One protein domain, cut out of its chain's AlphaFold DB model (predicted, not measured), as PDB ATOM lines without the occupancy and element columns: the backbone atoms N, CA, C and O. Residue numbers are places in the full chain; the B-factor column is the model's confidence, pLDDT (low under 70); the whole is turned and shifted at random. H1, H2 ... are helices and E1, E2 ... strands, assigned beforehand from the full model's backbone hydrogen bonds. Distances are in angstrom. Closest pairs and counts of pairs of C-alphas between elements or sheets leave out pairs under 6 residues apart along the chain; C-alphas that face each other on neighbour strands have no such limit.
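AT A GLANCE: This is residues 10 to 108 of the 1047 residues of the protein "Transposase, Ptta/En/Spm" of Tanacetum cinerariifolium (UniProt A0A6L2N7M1). Three helices, H1, H2 and H3, make the sides of a loose triangle, with a small two-stranded hairpin, E1 and E2, covering one side of it near the corner between H1 and H3. On the triangle's other side, residues 10 to 33 form a wide loop folded back on itself, while residues 89 to 108 run on from the hairpin as a long tail with no named element. The printed part has 99 residues, in the order H1, H2, H3, E1, E2, and the two strands are antiparallel. The class is mostly helix, although under half of the residues are in named elements. The whole is compact, with a radius of gyration of the C-alphas of 13.1 A, and spans 37 by 30 by 26 A.

IN THESE COORDINATES: Start at C-alpha 10, at (60.094, -27.654, -49.232), and pass through residues 10 to 33, where you meet no named element. Find C-alpha 34 at (51.049, -21.654, -43.016); from there H1, residues 34 to 44, runs 15.2 A. Next come H2, residues 49 to 58, which is 14.5 A long, and H3, residues 62 to 75, the longest helix at 19.7 A. Then look for strand E1, residues 77 to 79, and strand E2, residues 86 to 88, each 7.1 A long; E2 ends at C-alpha 88, at (49.949, -21.665, -31.214).

HOW THE PARTS SIT: Look first at residues 13 to 14, which form a short antiparallel pairing with residues 32 to 33. H1 and H2 are close but not clearly touching, at a steep tilt of 66 degrees; their closest C-alphas, those of Arg 44 and Ala 50, are 6.7 A apart. H2 and H3 only just touch, with 3 pairs of C-alphas within 8 A, and only at the corner by their link. H3 touches H2 with residues 64 to 65 alone; the closest C-alphas are those of Leu 58 and Phe 65, 5.1 A apart, and the helices stand about perpendicular at 77 degrees. Go to the far end of H3 and you find it close to H1 but not clearly touching, with the C-alphas of Lys 34 and Met 75 closest at 6.6 A. These two helices run opposite ways at a steep tilt of 40 degrees. The closest C-alphas of H3 and E1 are those of Phe 72 and Trp 78, 5.8 A apart; those of H1 and E2 are Ile 38 and Thr 86, 7.2 A apart. H2 is apart from both strands. In the hairpin E1 and E2, N 78 and O 87 are within hydrogen-bond range at 2.9 A, as are N 87 and O 78 at 2.8 A. Every O i to N i+4 pair is within hydrogen-bond range in H1, H2 and H3.

THE WHOLE: Compare the first and last printed C-alphas, those of Thr 10 and Gly 108: they are the two farthest apart, at 42.9 A. The printed part has no cut, and no link between named elements is long. Read the B-factor column for confidence: the mean pLDDT of the printed part is 70.4, and 33 residues are under 70, among them residues 10 to 12, 25 to 30 and 96 to 108.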
ATOM      1  N   THR A  10      61.443 -27.220 -48.839       43.84
ATOM      2  CA  THR A  10      60.094 -27.654 -49.232       43.84
ATOM      3  C   THR A  10      59.038 -26.955 -48.376       43.84
ATOM      4  O   THR A  10      58.674 -27.391 -47.284       43.84
ATOM      5  N   VAL A  11      58.546 -25.812 -48.863       56.38
ATOM      6  CA  VAL A  11      57.579 -24.985 -48.134       56.38
ATOM      7  C   VAL A  11      56.272 -25.757 -48.002       56.38
ATOM      8  O   VAL A  11      55.490 -25.821 -48.949       56.38
ATOM      9  N   VAL A  12      56.031 -26.328 -46.821       67.62
ATOM     10  CA  VAL A  12      54.822 -27.106 -46.533       67.62
ATOM     11  C   VAL A  12      53.588 -26.229 -46.752       67.62
ATOM     12  O   VAL A  12      53.399 -25.200 -46.090       67.62
ATOM     13  N   ARG A  13      52.761 -26.645 -47.711       76.38
ATOM     14  CA  ARG A  13      51.474 -26.032 -48.033       76.38
ATOM     15  C   ARG A  13      50.345 -26.878 -47.456       76.38
ATOM     16  O   ARG A  13      50.458 -28.092 -47.315       76.38
ATOM     17  N   PHE A  14      49.272 -26.194 -47.102       81.19
ATOM     18  CA  PHE A  14      48.109 -26.711 -46.407       81.19
ATOM     19  C   PHE A  14      46.872 -26.260 -47.179       81.19
ATOM     20  O   PHE A  14      46.772 -25.092 -47.557       81.19
ATOM     21  N   HIS A  15      45.940 -27.174 -47.413       83.06
ATOM     22  CA  HIS A  15      44.641 -26.846 -47.988       83.06
ATOM     23  C   HIS A  15      43.731 -26.248 -46.908       83.06
ATOM     24  O   HIS A  15      43.931 -26.493 -45.713       83.06
ATOM     25  N   CYS A  16      42.765 -25.415 -47.296       84.94
ATOM     26  CA  CYS A  16      41.810 -24.876 -46.331       84.94
ATOM     27  C   CYS A  16      40.781 -25.962 -45.943       84.94
ATOM     28  O   CYS A  16      40.069 -26.441 -46.822       84.94
ATOM     29  N   PRO A  17      40.606 -26.317 -44.654       83.62
ATOM     30  CA  PRO A  17      39.673 -27.375 -44.237       83.62
ATOM     31  C   PRO A  17      38.191 -26.963 -44.343       83.62
ATOM     32  O   PRO A  17      37.305 -27.668 -43.879       83.62
ATOM     33  N   PHE A  18      37.907 -25.790 -44.915       84.62
ATOM     34  CA  PHE A  18      36.565 -25.235 -45.095       84.62
ATOM     35  C   PHE A  18      36.255 -24.937 -46.571       84.62
ATOM     36  O   PHE A  18      35.410 -24.091 -46.873       84.62
ATOM     37  N   VAL A  19      36.938 -25.610 -47.505       79.56
ATOM     38  CA  VAL A  19      36.655 -25.513 -48.945       79.56
ATOM     39  C   VAL A  19      35.189 -25.852 -49.234       79.56
ATOM     40  O   VAL A  19      34.598 -26.751 -48.646       79.56
ATOM     41  N   GLY A  20      34.569 -25.068 -50.116       72.88
ATOM     42  CA  GLY A  20      33.134 -25.104 -50.405       72.88
ATOM     43  C   GLY A  20      32.284 -24.244 -49.460       72.88
ATOM     44  O   GLY A  20      31.337 -23.598 -49.921       72.88
ATOM     45  N   LEU A  21      32.633 -24.140 -48.172       75.19
ATOM     46  CA  LEU A  21      31.869 -23.346 -47.202       75.19
ATOM     47  C   LEU A  21      31.952 -21.847 -47.530       75.19
ATOM     48  O   LEU A  21      33.032 -21.320 -47.779       75.19
ATOM     49  N   ASN A  22      30.822 -21.132 -47.526       68.56
ATOM     50  CA  ASN A  22      30.751 -19.688 -47.819       68.56
ATOM     51  C   ASN A  22      31.420 -19.266 -49.149       68.56
ATOM     52  O   ASN A  22      31.941 -18.157 -49.276       68.56
ATOM     53  N   SER A  23      31.395 -20.141 -50.165       68.06
ATOM     54  CA  SER A  23      32.140 -19.963 -51.427       68.06
ATOM     55  C   SER A  23      33.662 -19.837 -51.237       68.06
ATOM     56  O   SER A  23      34.341 -19.156 -52.010       68.06
ATOM     57  N   CYS A  24      34.211 -20.492 -50.213       77.19
ATOM     58  CA  CYS A  24      35.641 -20.699 -50.064       77.19
ATOM     59  C   CYS A  24      36.143 -21.612 -51.188       77.19
ATOM     60  O   CYS A  24      35.940 -22.825 -51.183       77.19
ATOM     61  N   GLN A  25      36.770 -21.002 -52.188       67.56
ATOM     62  CA  GLN A  25      37.628 -21.702 -53.130       67.56
ATOM     63  C   GLN A  25      39.031 -21.707 -52.535       67.56
ATOM     64  O   GLN A  25      39.542 -20.637 -52.183       67.56
ATOM     65  N   ASP A  26      39.647 -22.885 -52.434       61.50
ATOM     66  CA  ASP A  26      41.065 -22.960 -52.098       61.50
ATOM     67  C   ASP A  26      41.859 -22.206 -53.169       61.50
ATOM     68  O   ASP A  26      41.510 -22.242 -54.354       61.50
ATOM     69  N   SER A  27      42.890 -21.461 -52.771       55.41
ATOM     70  CA  SER A  27      43.502 -20.453 -53.647       55.41
ATOM     71  C   SER A  27      44.524 -21.050 -54.625       55.41
ATOM     72  O   SER A  27      45.687 -20.644 -54.655       55.41
ATOM     73  N   GLY A  28      44.067 -22.010 -55.430       55.84
ATOM     74  CA  GLY A  28      44.837 -22.781 -56.402       55.84
ATOM     75  C   GLY A  28      45.151 -24.200 -55.924       55.84
ATOM     76  O   GLY A  28      45.329 -24.449 -54.735       55.84
ATOM     77  N   GLU A  29      45.307 -25.113 -56.886       54.84
ATOM     78  CA  GLU A  29      45.603 -26.554 -56.719       54.84
ATOM     79  C   GLU A  29      46.887 -26.846 -55.912       54.84
ATOM     80  O   GLU A  29      47.158 -27.978 -55.535       54.84
ATOM     81  N   ASN A  30      47.678 -25.810 -55.635       65.25
ATOM     82  CA  ASN A  30      48.948 -25.856 -54.923       65.25
ATOM     83  C   ASN A  30      48.837 -25.690 -53.392       65.25
ATOM     84  O   ASN A  30      49.845 -25.892 -52.716       65.25
ATOM     85  N   GLY A  31      47.683 -25.284 -52.848       74.31
ATOM     86  CA  GLY A  31      47.493 -25.037 -51.408       74.31
ATOM     87  C   GLY A  31      48.198 -23.780 -50.858       74.31
ATOM     88  O   GLY A  31      48.921 -23.068 -51.558       74.31
ATOM     89  N   LEU A  32      47.986 -23.490 -49.569       78.19
ATOM     90  CA  LEU A  32      48.423 -22.266 -48.885       78.19
ATOM     91  C   LEU A  32      49.586 -22.498 -47.909       78.19
ATOM     92  O   LEU A  32      49.578 -23.425 -47.104       78.19
ATOM     93  N   ILE A  33      50.573 -21.598 -47.896       82.44
ATOM     94  CA  ILE A  33      51.622 -21.599 -46.859       82.44
ATOM     95  C   ILE A  33      51.022 -21.254 -45.483       82.44
ATOM     96  O   ILE A  33      50.065 -20.484 -45.402       82.44
ATOM     97  N   LYS A  34      51.602 -21.770 -44.387       82.62
ATOM     98  CA  LYS A  34      51.049 -21.654 -43.016       82.62
ATOM     99  C   LYS A  34      50.583 -20.242 -42.621       82.62
ATOM    100  O   LYS A  34      49.503 -20.093 -42.054       82.62
ATOM    101  N   THR A  35      51.368 -19.204 -42.910       82.12
ATOM    102  CA  THR A  35      51.034 -17.798 -42.601       82.12
ATOM    103  C   THR A  35      49.864 -17.271 -43.436       82.12
ATOM    104  O   THR A  35      48.981 -16.589 -42.906       82.12
ATOM    105  N   SER A  36      49.816 -17.625 -44.720       83.06
ATOM    106  CA  SER A  36      48.718 -17.276 -45.622       83.06
ATOM    107  C   SER A  36      47.435 -18.034 -45.285       83.06
ATOM    108  O   SER A  36      46.370 -17.430 -45.346       83.06
ATOM    109  N   LEU A  37      47.509 -19.300 -44.850       83.56
ATOM    110  CA  LEU A  37      46.327 -20.037 -44.391       83.56
ATOM    111  C   LEU A  37      45.777 -19.471 -43.071       83.56
ATOM    112  O   LEU A  37      44.577 -19.255 -42.972       83.56
ATOM    113  N   ILE A  38      46.625 -19.128 -42.092       83.44
ATOM    114  CA  ILE A  38      46.178 -18.436 -40.862       83.44
ATOM    115  C   ILE A  38      45.479 -17.105 -41.195       83.44
ATOM    116  O   ILE A  38      44.449 -16.775 -40.607       83.44
ATOM    117  N   THR A  39      46.011 -16.358 -42.166       84.38
ATOM    118  CA  THR A  39      45.413 -15.107 -42.665       84.38
ATOM    119  C   THR A  39      44.062 -15.366 -43.341       84.38
ATOM    120  O   THR A  39      43.061 -14.767 -42.963       84.38
ATOM    121  N   HIS A  40      44.003 -16.324 -44.271       85.62
ATOM    122  CA  HIS A  40      42.782 -16.742 -44.961       85.62
ATOM    123  C   HIS A  40      41.687 -17.197 -43.981       85.62
ATOM    124  O   HIS A  40      40.553 -16.736 -44.075       85.62
ATOM    125  N   LEU A  41      42.020 -18.055 -43.010       85.56
ATOM    126  CA  LEU A  41      41.091 -18.520 -41.977       85.56
ATOM    127  C   LEU A  41      40.529 -17.340 -41.179       85.56
ATOM    128  O   LEU A  41      39.312 -17.203 -41.059       85.56
ATOM    129  N   ARG A  42      41.399 -16.435 -40.710       84.31
ATOM    130  CA  ARG A  42      40.986 -15.225 -39.987       84.31
ATOM    131  C   ARG A  42      40.009 -14.367 -40.798       84.31
ATOM    132  O   ARG A  42      38.987 -13.937 -40.263       84.31
ATOM    133  N   ASP A  43      40.312 -14.160 -42.076       82.62
ATOM    134  CA  ASP A  43      39.658 -13.160 -42.926       82.62
ATOM    135  C   ASP A  43      38.466 -13.719 -43.741       82.62
ATOM    136  O   ASP A  43      37.744 -12.955 -44.381       82.62
ATOM    137  N   ARG A  44      38.246 -15.045 -43.737       81.88
ATOM    138  CA  ARG A  44      37.144 -15.723 -44.462       81.88
ATOM    139  C   ARG A  44      36.261 -16.616 -43.586       81.88
ATOM    140  O   ARG A  44      35.114 -16.847 -43.955       81.88
ATOM    141  N   HIS A  45      36.770 -17.098 -42.450       84.81
ATOM    142  CA  HIS A  45      36.099 -18.097 -41.604       84.81
ATOM    143  C   HIS A  45      35.989 -17.705 -40.125       84.81
ATOM    144  O   HIS A  45      35.095 -18.191 -39.440       84.81
ATOM    145  N   CYS A  46      36.852 -16.816 -39.621       81.50
ATOM    146  CA  CYS A  46      36.897 -16.431 -38.205       81.50
ATOM    147  C   CYS A  46      36.548 -14.955 -37.940       81.50
ATOM    148  O   CYS A  46      36.978 -14.384 -36.937       81.50
ATOM    149  N   SER A  47      35.801 -14.319 -38.843       78.75
ATOM    150  CA  SER A  47      35.311 -12.948 -38.682       78.75
ATOM    151  C   SER A  47      33.961 -12.734 -39.375       78.75
ATOM    152  O   SER A  47      33.623 -13.425 -40.336       78.75
ATOM    153  N   GLY A  48      33.178 -11.779 -38.859       81.50
ATOM    154  CA  GLY A  48      31.831 -11.477 -39.352       81.50
ATOM    155  C   GLY A  48      30.868 -12.666 -39.258       81.50
ATOM    156  O   GLY A  48      31.097 -13.617 -38.511       81.50
ATOM    157  N   ASP A  49      29.804 -12.635 -40.057       78.44
ATOM    158  CA  ASP A  49      28.754 -13.666 -40.053       78.44
ATOM    159  C   ASP A  49      29.287 -15.056 -40.460       78.44
ATOM    160  O   ASP A  49      28.781 -16.093 -40.022       78.44
ATOM    161  N   ALA A  50      30.383 -15.091 -41.229       78.81
ATOM    162  CA  ALA A  50      31.083 -16.319 -41.596       78.81
ATOM    163  C   ALA A  50      31.645 -17.082 -40.381       78.81
ATOM    164  O   ALA A  50      31.783 -18.304 -40.457       78.81
ATOM    165  N   GLN A  51      31.910 -16.403 -39.256       82.56
ATOM    166  CA  GLN A  51      32.300 -17.036 -37.993       82.56
ATOM    167  C   GLN A  51      31.171 -17.893 -37.410       82.56
ATOM    168  O   GLN A  51      31.419 -19.018 -36.979       82.56
ATOM    169  N   ALA A  52      29.930 -17.393 -37.421       79.94
ATOM    170  CA  ALA A  52      28.776 -18.137 -36.922       79.94
ATOM    171  C   ALA A  52      28.507 -19.373 -37.791       79.94
ATOM    172  O   ALA A  52      28.375 -20.478 -37.267       79.94
ATOM    173  N   ILE A  53      28.542 -19.199 -39.118       80.31
ATOM    174  CA  ILE A  53      28.369 -20.294 -40.082       80.31
ATOM    175  C   ILE A  53      29.486 -21.337 -39.935       80.31
ATOM    176  O   ILE A  53      29.196 -22.527 -39.865       80.31
ATOM    177  N   THR A  54      30.755 -20.926 -39.831       81.44
ATOM    178  CA  THR A  54      31.872 -21.880 -39.675       81.44
ATOM    179  C   THR A  54      31.826 -22.589 -38.319       81.44
ATOM    180  O   THR A  54      32.111 -23.783 -38.263       81.44
ATOM    181  N   LYS A  55      31.405 -21.914 -37.237       80.25
ATOM    182  CA  LYS A  55      31.201 -22.577 -35.939       80.25
ATOM    183  C   LYS A  55      30.072 -23.609 -36.003       80.25
ATOM    184  O   LYS A  55      30.282 -24.725 -35.548       80.25
ATOM    185  N   GLN A  56      28.931 -23.273 -36.610       76.88
ATOM    186  CA  GLN A  56      27.819 -24.211 -36.806       76.88
ATOM    187  C   GLN A  56      28.216 -25.394 -37.704       76.88
ATOM    188  O   GLN A  56      27.805 -26.522 -37.454       76.88
ATOM    189  N   TYR A  57      29.027 -25.161 -38.739       78.00
ATOM    190  CA  TYR A  57      29.457 -26.213 -39.660       78.00
ATOM    191  C   TYR A  57      30.456 -27.177 -39.003       78.00
ATOM    192  O   TYR A  57      30.271 -28.388 -39.086       78.00
ATOM    193  N   LEU A  58      31.435 -26.658 -38.246       75.88
ATOM    194  CA  LEU A  58      32.268 -27.473 -37.351       75.88
ATOM    195  C   LEU A  58      31.426 -28.249 -36.331       75.88
ATOM    196  O   LEU A  58      31.740 -29.397 -36.037       75.88
ATOM    197  N   SER A  59      30.357 -27.643 -35.800       69.25
ATOM    198  CA  SER A  59      29.533 -28.272 -34.767       69.25
ATOM    199  C   SER A  59      28.436 -29.210 -35.295       69.25
ATOM    200  O   SER A  59      27.638 -29.700 -34.499       69.25
ATOM    201  N   THR A  60      28.375 -29.458 -36.612       69.94
ATOM    202  CA  THR A  60      27.379 -30.345 -37.256       69.94
ATOM    203  C   THR A  60      27.961 -31.301 -38.302       69.94
ATOM    204  O   THR A  60      27.311 -32.290 -38.633       69.94
ATOM    205  N   ASN A  61      29.173 -31.061 -38.817       70.75
ATOM    206  CA  ASN A  61      29.830 -31.920 -39.802       70.75
ATOM    207  C   ASN A  61      31.150 -32.483 -39.248       70.75
ATOM    208  O   ASN A  61      32.194 -31.831 -39.303       70.75
ATOM    209  N   LEU A  62      31.098 -33.724 -38.752       65.56
ATOM    210  CA  LEU A  62      32.241 -34.413 -38.144       65.56
ATOM    211  C   LEU A  62      33.433 -34.580 -39.106       65.56
ATOM    212  O   LEU A  62      34.573 -34.459 -38.674       65.56
ATOM    213  N   VAL A  63      33.195 -34.785 -40.406       68.69
ATOM    214  CA  VAL A  63      34.278 -34.948 -41.398       68.69
ATOM    215  C   VAL A  63      35.088 -33.657 -41.533       68.69
ATOM    216  O   VAL A  63      36.315 -33.674 -41.526       68.69
ATOM    217  N   VAL A  64      34.395 -32.517 -41.584       73.62
ATOM    218  CA  VAL A  64      35.017 -31.183 -41.666       73.62
ATOM    219  C   VAL A  64      35.668 -30.783 -40.337       73.62
ATOM    220  O   VAL A  64      36.680 -30.083 -40.326       73.62
ATOM    221  N   PHE A  65      35.132 -31.264 -39.212       75.25
ATOM    222  CA  PHE A  65      35.798 -31.160 -37.917       75.25
ATOM    223  C   PHE A  65      37.133 -31.926 -37.899       75.25
ATOM    224  O   PHE A  65      38.160 -31.330 -37.575       75.25
ATOM    225  N   GLU A  66      37.143 -33.205 -38.289       71.50
ATOM    226  CA  GLU A  66      38.355 -34.038 -38.329       71.50
ATOM    227  C   GLU A  66      39.401 -33.475 -39.314       71.50
ATOM    228  O   GLU A  66      40.585 -33.394 -38.979       71.50
ATOM    229  N   GLU A  67      38.983 -32.993 -40.491       75.50
ATOM    230  CA  GLU A  67      39.878 -32.360 -41.470       75.50
ATOM    231  C   GLU A  67      40.498 -31.051 -40.943       75.50
ATOM    232  O   GLU A  67      41.705 -30.818 -41.098       75.50
ATOM    233  N   ALA A  68      39.714 -30.214 -40.250       78.62
ATOM    234  CA  ALA A  68      40.225 -29.019 -39.581       78.62
ATOM    235  C   ALA A  68      41.186 -29.362 -38.432       78.62
ATOM    236  O   ALA A  68      42.228 -28.716 -38.286       78.62
ATOM    237  N   GLU A  69      40.876 -30.401 -37.652       76.94
ATOM    238  CA  GLU A  69      41.706 -30.856 -36.537       76.94
ATOM    239  C   GLU A  69      43.069 -31.372 -37.014       76.94
ATOM    240  O   GLU A  69      44.112 -30.899 -36.549       76.94
ATOM    241  N   VAL A  70      43.082 -32.261 -38.014       74.12
ATOM    242  CA  VAL A  70      44.308 -32.767 -38.652       74.12
ATOM    243  C   VAL A  70      45.121 -31.626 -39.263       74.12
ATOM    244  O   VAL A  70      46.344 -31.578 -39.090       74.12
ATOM    245  N   THR A  71      44.466 -30.677 -39.937       79.56
ATOM    246  CA  THR A  71      45.148 -29.541 -40.574       79.56
ATOM    247  C   THR A  71      45.825 -28.642 -39.542       79.56
ATOM    248  O   THR A  71      47.021 -28.362 -39.664       79.56
ATOM    249  N   PHE A  72      45.127 -28.229 -38.478       81.75
ATOM    250  CA  PHE A  72      45.714 -27.319 -37.487       81.75
ATOM    251  C   PHE A  72      46.761 -28.025 -36.607       81.75
ATOM    252  O   PHE A  72      47.807 -27.427 -36.333       81.75
ATOM    253  N   LYS A  73      46.569 -29.317 -36.281       76.62
ATOM    254  CA  LYS A  73      47.599 -30.162 -35.642       76.62
ATOM    255  C   LYS A  73      48.887 -30.191 -36.470       76.62
ATOM    256  O   LYS A  73      49.948 -29.869 -35.938       76.62
ATOM    257  N   ARG A  74      48.807 -30.476 -37.780       75.94
ATOM    258  CA  ARG A  74      49.967 -30.443 -38.701       75.94
ATOM    259  C   ARG A  74      50.596 -29.049 -38.818       75.94
ATOM    260  O   ARG A  74      51.809 -28.931 -38.962       75.94
ATOM    261  N   MET A  75      49.803 -27.983 -38.716       74.56
ATOM    262  CA  MET A  75      50.305 -26.604 -38.663       74.56
ATOM    263  C   MET A  75      50.909 -26.217 -37.300       74.56
ATOM    264  O   MET A  75      51.543 -25.163 -37.208       74.56
ATOM    265  N   GLY A  76      50.735 -27.003 -36.233       73.00
ATOM    266  CA  GLY A  76      51.172 -26.656 -34.874       73.00
ATOM    267  C   GLY A  76      50.374 -25.507 -34.235       73.00
ATOM    268  O   GLY A  76      50.938 -24.698 -33.487       73.00
ATOM    269  N   ILE A  77      49.085 -25.396 -34.568       78.88
ATOM    270  CA  ILE A  77      48.145 -24.388 -34.052       78.88
ATOM    271  C   ILE A  77      46.839 -25.054 -33.583       78.88
ATOM    272  O   ILE A  77      46.590 -26.219 -33.873       78.88
ATOM    273  N   TRP A  78      45.996 -24.306 -32.878       81.12
ATOM    274  CA  TRP A  78      44.648 -24.713 -32.467       81.12
ATOM    275  C   TRP A  78      43.664 -23.552 -32.631       81.12
ATOM    276  O   TRP A  78      44.074 -22.390 -32.689       81.12
ATOM    277  N   LEU A  79      42.366 -23.854 -32.716       80.50
ATOM    278  CA  LEU A  79      41.292 -22.862 -32.800       80.50
ATOM    279  C   LEU A  79      40.525 -22.832 -31.473       80.50
ATOM    280  O   LEU A  79      39.970 -23.846 -31.055       80.50
ATOM    281  N   CYS A  80      40.494 -21.677 -30.802       78.50
ATOM    282  CA  CYS A  80      39.790 -21.541 -29.526       78.50
ATOM    283  C   CYS A  80      38.281 -21.415 -29.743       78.50
ATOM    284  O   CYS A  80      37.831 -20.470 -30.387       78.50
ATOM    285  N   GLU A  81      37.490 -22.302 -29.144       70.44
ATOM    286  CA  GLU A  81      36.034 -22.343 -29.310       70.44
ATOM    287  C   GLU A  81      35.299 -21.033 -28.937       70.44
ATOM    288  O   GLU A  81      34.279 -20.691 -29.548       70.44
ATOM    289  N   VAL A  82      35.796 -20.319 -27.922       71.62
ATOM    290  CA  VAL A  82      35.115 -19.158 -27.322       71.62
ATOM    291  C   VAL A  82      35.303 -17.896 -28.161       71.62
ATOM    292  O   VAL A  82      34.341 -17.189 -28.443       71.62
ATOM    293  N   CYS A  83      36.537 -17.600 -28.582       79.81
ATOM    294  CA  CYS A  83      36.839 -16.407 -29.382       79.81
ATOM    295  C   CYS A  83      37.026 -16.682 -30.876       79.81
ATOM    296  O   CYS A  83      37.202 -15.731 -31.636       79.81
ATOM    297  N   PHE A  84      37.021 -17.957 -31.277       78.06
ATOM    298  CA  PHE A  84      37.221 -18.447 -32.640       78.06
ATOM    299  C   PHE A  84      38.513 -17.936 -33.301       78.06
ATOM    300  O   PHE A  84      38.567 -17.718 -34.506       78.06
ATOM    301  N   LYS A  85      39.577 -17.726 -32.512       79.38
ATOM    302  CA  LYS A  85      40.896 -17.286 -32.999       79.38
ATOM    303  C   LYS A  85      41.901 -18.430 -32.977       79.38
ATOM    304  O   LYS A  85      41.874 -19.278 -32.086       79.38
ATOM    305  N   THR A  86      42.796 -18.429 -33.962       79.44
ATOM    306  CA  THR A  86      43.915 -19.369 -34.053       79.44
ATOM    307  C   THR A  86      45.018 -18.994 -33.065       79.44
ATOM    308  O   THR A  86      45.479 -17.850 -33.054       79.44
ATOM    309  N   HIS A  87      45.489 -19.966 -32.294       75.12
ATOM    310  CA  HIS A  87      46.566 -19.838 -31.315       75.12
ATOM    311  C   HIS A  87      47.664 -20.873 -31.600       75.12
ATOM    312  O   HIS A  87      47.410 -21.905 -32.209       75.12
ATOM    313  N   THR A  88      48.900 -20.627 -31.164       73.56
ATOM    314  CA  THR A  88      49.949 -21.665 -31.214       73.56
ATOM    315  C   THR A  88      49.729 -22.685 -30.096       73.56
ATOM    316  O   THR A  88      49.253 -22.313 -29.023       73.56
ATOM    317  N   LEU A  89      50.150 -23.941 -30.284       62.59
ATOM    318  CA  LEU A  89      50.046 -24.981 -29.241       62.59
ATOM    319  C   LEU A  89      50.817 -24.652 -27.942       62.59
ATOM    320  O   LEU A  89      50.572 -25.258 -26.907       62.59
ATOM    321  N   ARG A  90      51.735 -23.670 -27.959       53.06
ATOM    322  CA  ARG A  90      52.431 -23.167 -26.756       53.06
ATOM    323  C   ARG A  90      51.721 -21.988 -26.074       53.06
ATOM    324  O   ARG A  90      52.069 -21.642 -24.949       53.06
ATOM    325  N   SER A  91      50.756 -21.345 -26.734       60.81
ATOM    326  CA  SER A  91      50.088 -20.134 -26.241       60.81
ATOM    327  C   SER A  91      48.663 -20.428 -25.775       60.81
ATOM    328  O   SER A  91      47.792 -20.701 -26.600       60.81
ATOM    329  N   LYS A  92      48.407 -20.299 -24.468       64.12
ATOM    330  CA  LYS A  92      47.052 -20.370 -23.897       64.12
ATOM    331  C   LYS A  92      46.208 -19.169 -24.342       64.12
ATOM    332  O   LYS A  92      46.704 -18.043 -24.397       64.12
ATOM    333  N   CYS A  93      44.923 -19.390 -24.612       72.62
ATOM    334  CA  CYS A  93      43.975 -18.299 -24.834       72.62
ATOM    335  C   CYS A  93      43.532 -17.681 -23.493       72.62
ATOM    336  O   CYS A  93      43.465 -18.366 -22.475       72.62
ATOM    337  N   ARG A  94      43.172 -16.388 -23.487       66.19
ATOM    338  CA  ARG A  94      42.702 -15.680 -22.277       66.19
ATOM    339  C   ARG A  94      41.340 -16.162 -21.748       66.19
ATOM    340  O   ARG A  94      40.950 -15.741 -20.670       66.19
ATOM    341  N   HIS A  95      40.648 -17.052 -22.463       70.75
ATOM    342  CA  HIS A  95      39.357 -17.623 -22.051       70.75
ATOM    343  C   HIS A  95      39.478 -18.840 -21.108       70.75
ATOM    344  O   HIS A  95      38.476 -19.475 -20.800       70.75
ATOM    345  N   GLY A  96      40.685 -19.129 -20.603       48.81
ATOM    346  CA  GLY A  96      40.908 -19.867 -19.351       48.81
ATOM    347  C   GLY A  96      40.814 -21.392 -19.431       48.81
ATOM    348  O   GLY A  96      41.730 -22.069 -18.967       48.81
ATOM    349  N   ASN A  97      39.759 -21.926 -20.047       47.88
ATOM    350  CA  ASN A  97      39.523 -23.365 -20.143       47.88
ATOM    351  C   ASN A  97      40.149 -23.942 -21.419       47.88
ATOM    352  O   ASN A  97      39.936 -23.434 -22.519       47.88
ATOM    353  N   GLY A  98      40.939 -25.004 -21.258       46.41
ATOM    354  CA  GLY A  98      41.679 -25.658 -22.337       46.41
ATOM    355  C   GLY A  98      40.867 -26.710 -23.088       46.41
ATOM    356  O   GLY A  98      41.259 -27.873 -23.078       46.41
ATOM    357  N   SER A  99      39.766 -26.318 -23.735       44.94
ATOM    358  CA  SER A  99      39.272 -27.065 -24.896       44.94
ATOM    359  C   SER A  99      39.997 -26.565 -26.146       44.94
ATOM    360  O   SER A  99      39.711 -25.489 -26.682       44.94
ATOM    361  N   ASP A 100      40.965 -27.354 -26.605       53.00
ATOM    362  CA  ASP A 100      41.376 -27.287 -28.001       53.00
ATOM    363  C   ASP A 100      40.191 -27.797 -28.840       53.00
ATOM    364  O   ASP A 100      39.707 -28.902 -28.603       53.00
ATOM    365  N   PHE A 101      39.742 -26.990 -29.809       43.62
ATOM    366  CA  PHE A 101      38.628 -27.261 -30.735       43.62
ATOM    367  C   PHE A 101      37.175 -27.222 -30.200       43.62
ATOM    368  O   PHE A 101      36.889 -27.327 -29.012       43.62
ATOM    369  N   VAL A 102      36.248 -27.000 -31.147       39.59
ATOM    370  CA  VAL A 102      34.786 -26.860 -30.968       39.59
ATOM    371  C   VAL A 102      34.117 -28.231 -31.057       39.59
ATOM    372  O   VAL A 102      34.113 -28.817 -32.133       39.59
ATOM    373  N   SER A 103      33.505 -28.732 -29.985       32.91
ATOM    374  CA  SER A 103      32.753 -29.997 -30.070       32.91
ATOM    375  C   SER A 103      31.463 -29.846 -30.901       32.91
ATOM    376  O   SER A 103      30.784 -28.823 -30.771       32.91
ATOM    377  N   PRO A 104      31.070 -30.857 -31.701       29.19
ATOM    378  CA  PRO A 104      29.718 -30.964 -32.238       29.19
ATOM    379  C   PRO A 104      28.627 -30.955 -31.167       29.19
ATOM    380  O   PRO A 104      28.821 -31.447 -30.055       29.19
ATOM    381  N   SER A 105      27.480 -30.377 -31.521       37.94
ATOM    382  CA  SER A 105      26.303 -30.255 -30.658       37.94
ATOM    383  C   SER A 105      25.211 -31.228 -31.102       37.94
ATOM    384  O   SER A 105      24.798 -31.186 -32.259       37.94
ATOM    385  N   ASP A 106      24.727 -32.041 -30.163       39.66
ATOM    386  CA  ASP A 106      23.524 -32.882 -30.254       39.66
ATOM    387  C   ASP A 106      23.502 -33.961 -31.357       39.66
ATOM    388  O   ASP A 106      22.671 -33.953 -32.264       39.66
ATOM    389  N   CYS A 107      24.361 -34.979 -31.212       29.69
ATOM    390  CA  CYS A 107      24.202 -36.268 -31.905       29.69
ATOM    391  C   CYS A 107      24.591 -37.494 -31.046       29.69
ATOM    392  O   CYS A 107      25.443 -38.286 -31.422       29.69
ATOM    393  N   GLY A 108      23.948 -37.678 -29.884       32.25
ATOM    394  CA  GLY A 108      23.926 -38.959 -29.137       32.25
ATOM    395  C   GLY A 108      25.246 -39.459 -28.524       32.25
ATOM    396  O   GLY A 108      25.266 -40.499 -27.869       32.25
TER     397      GLY A 108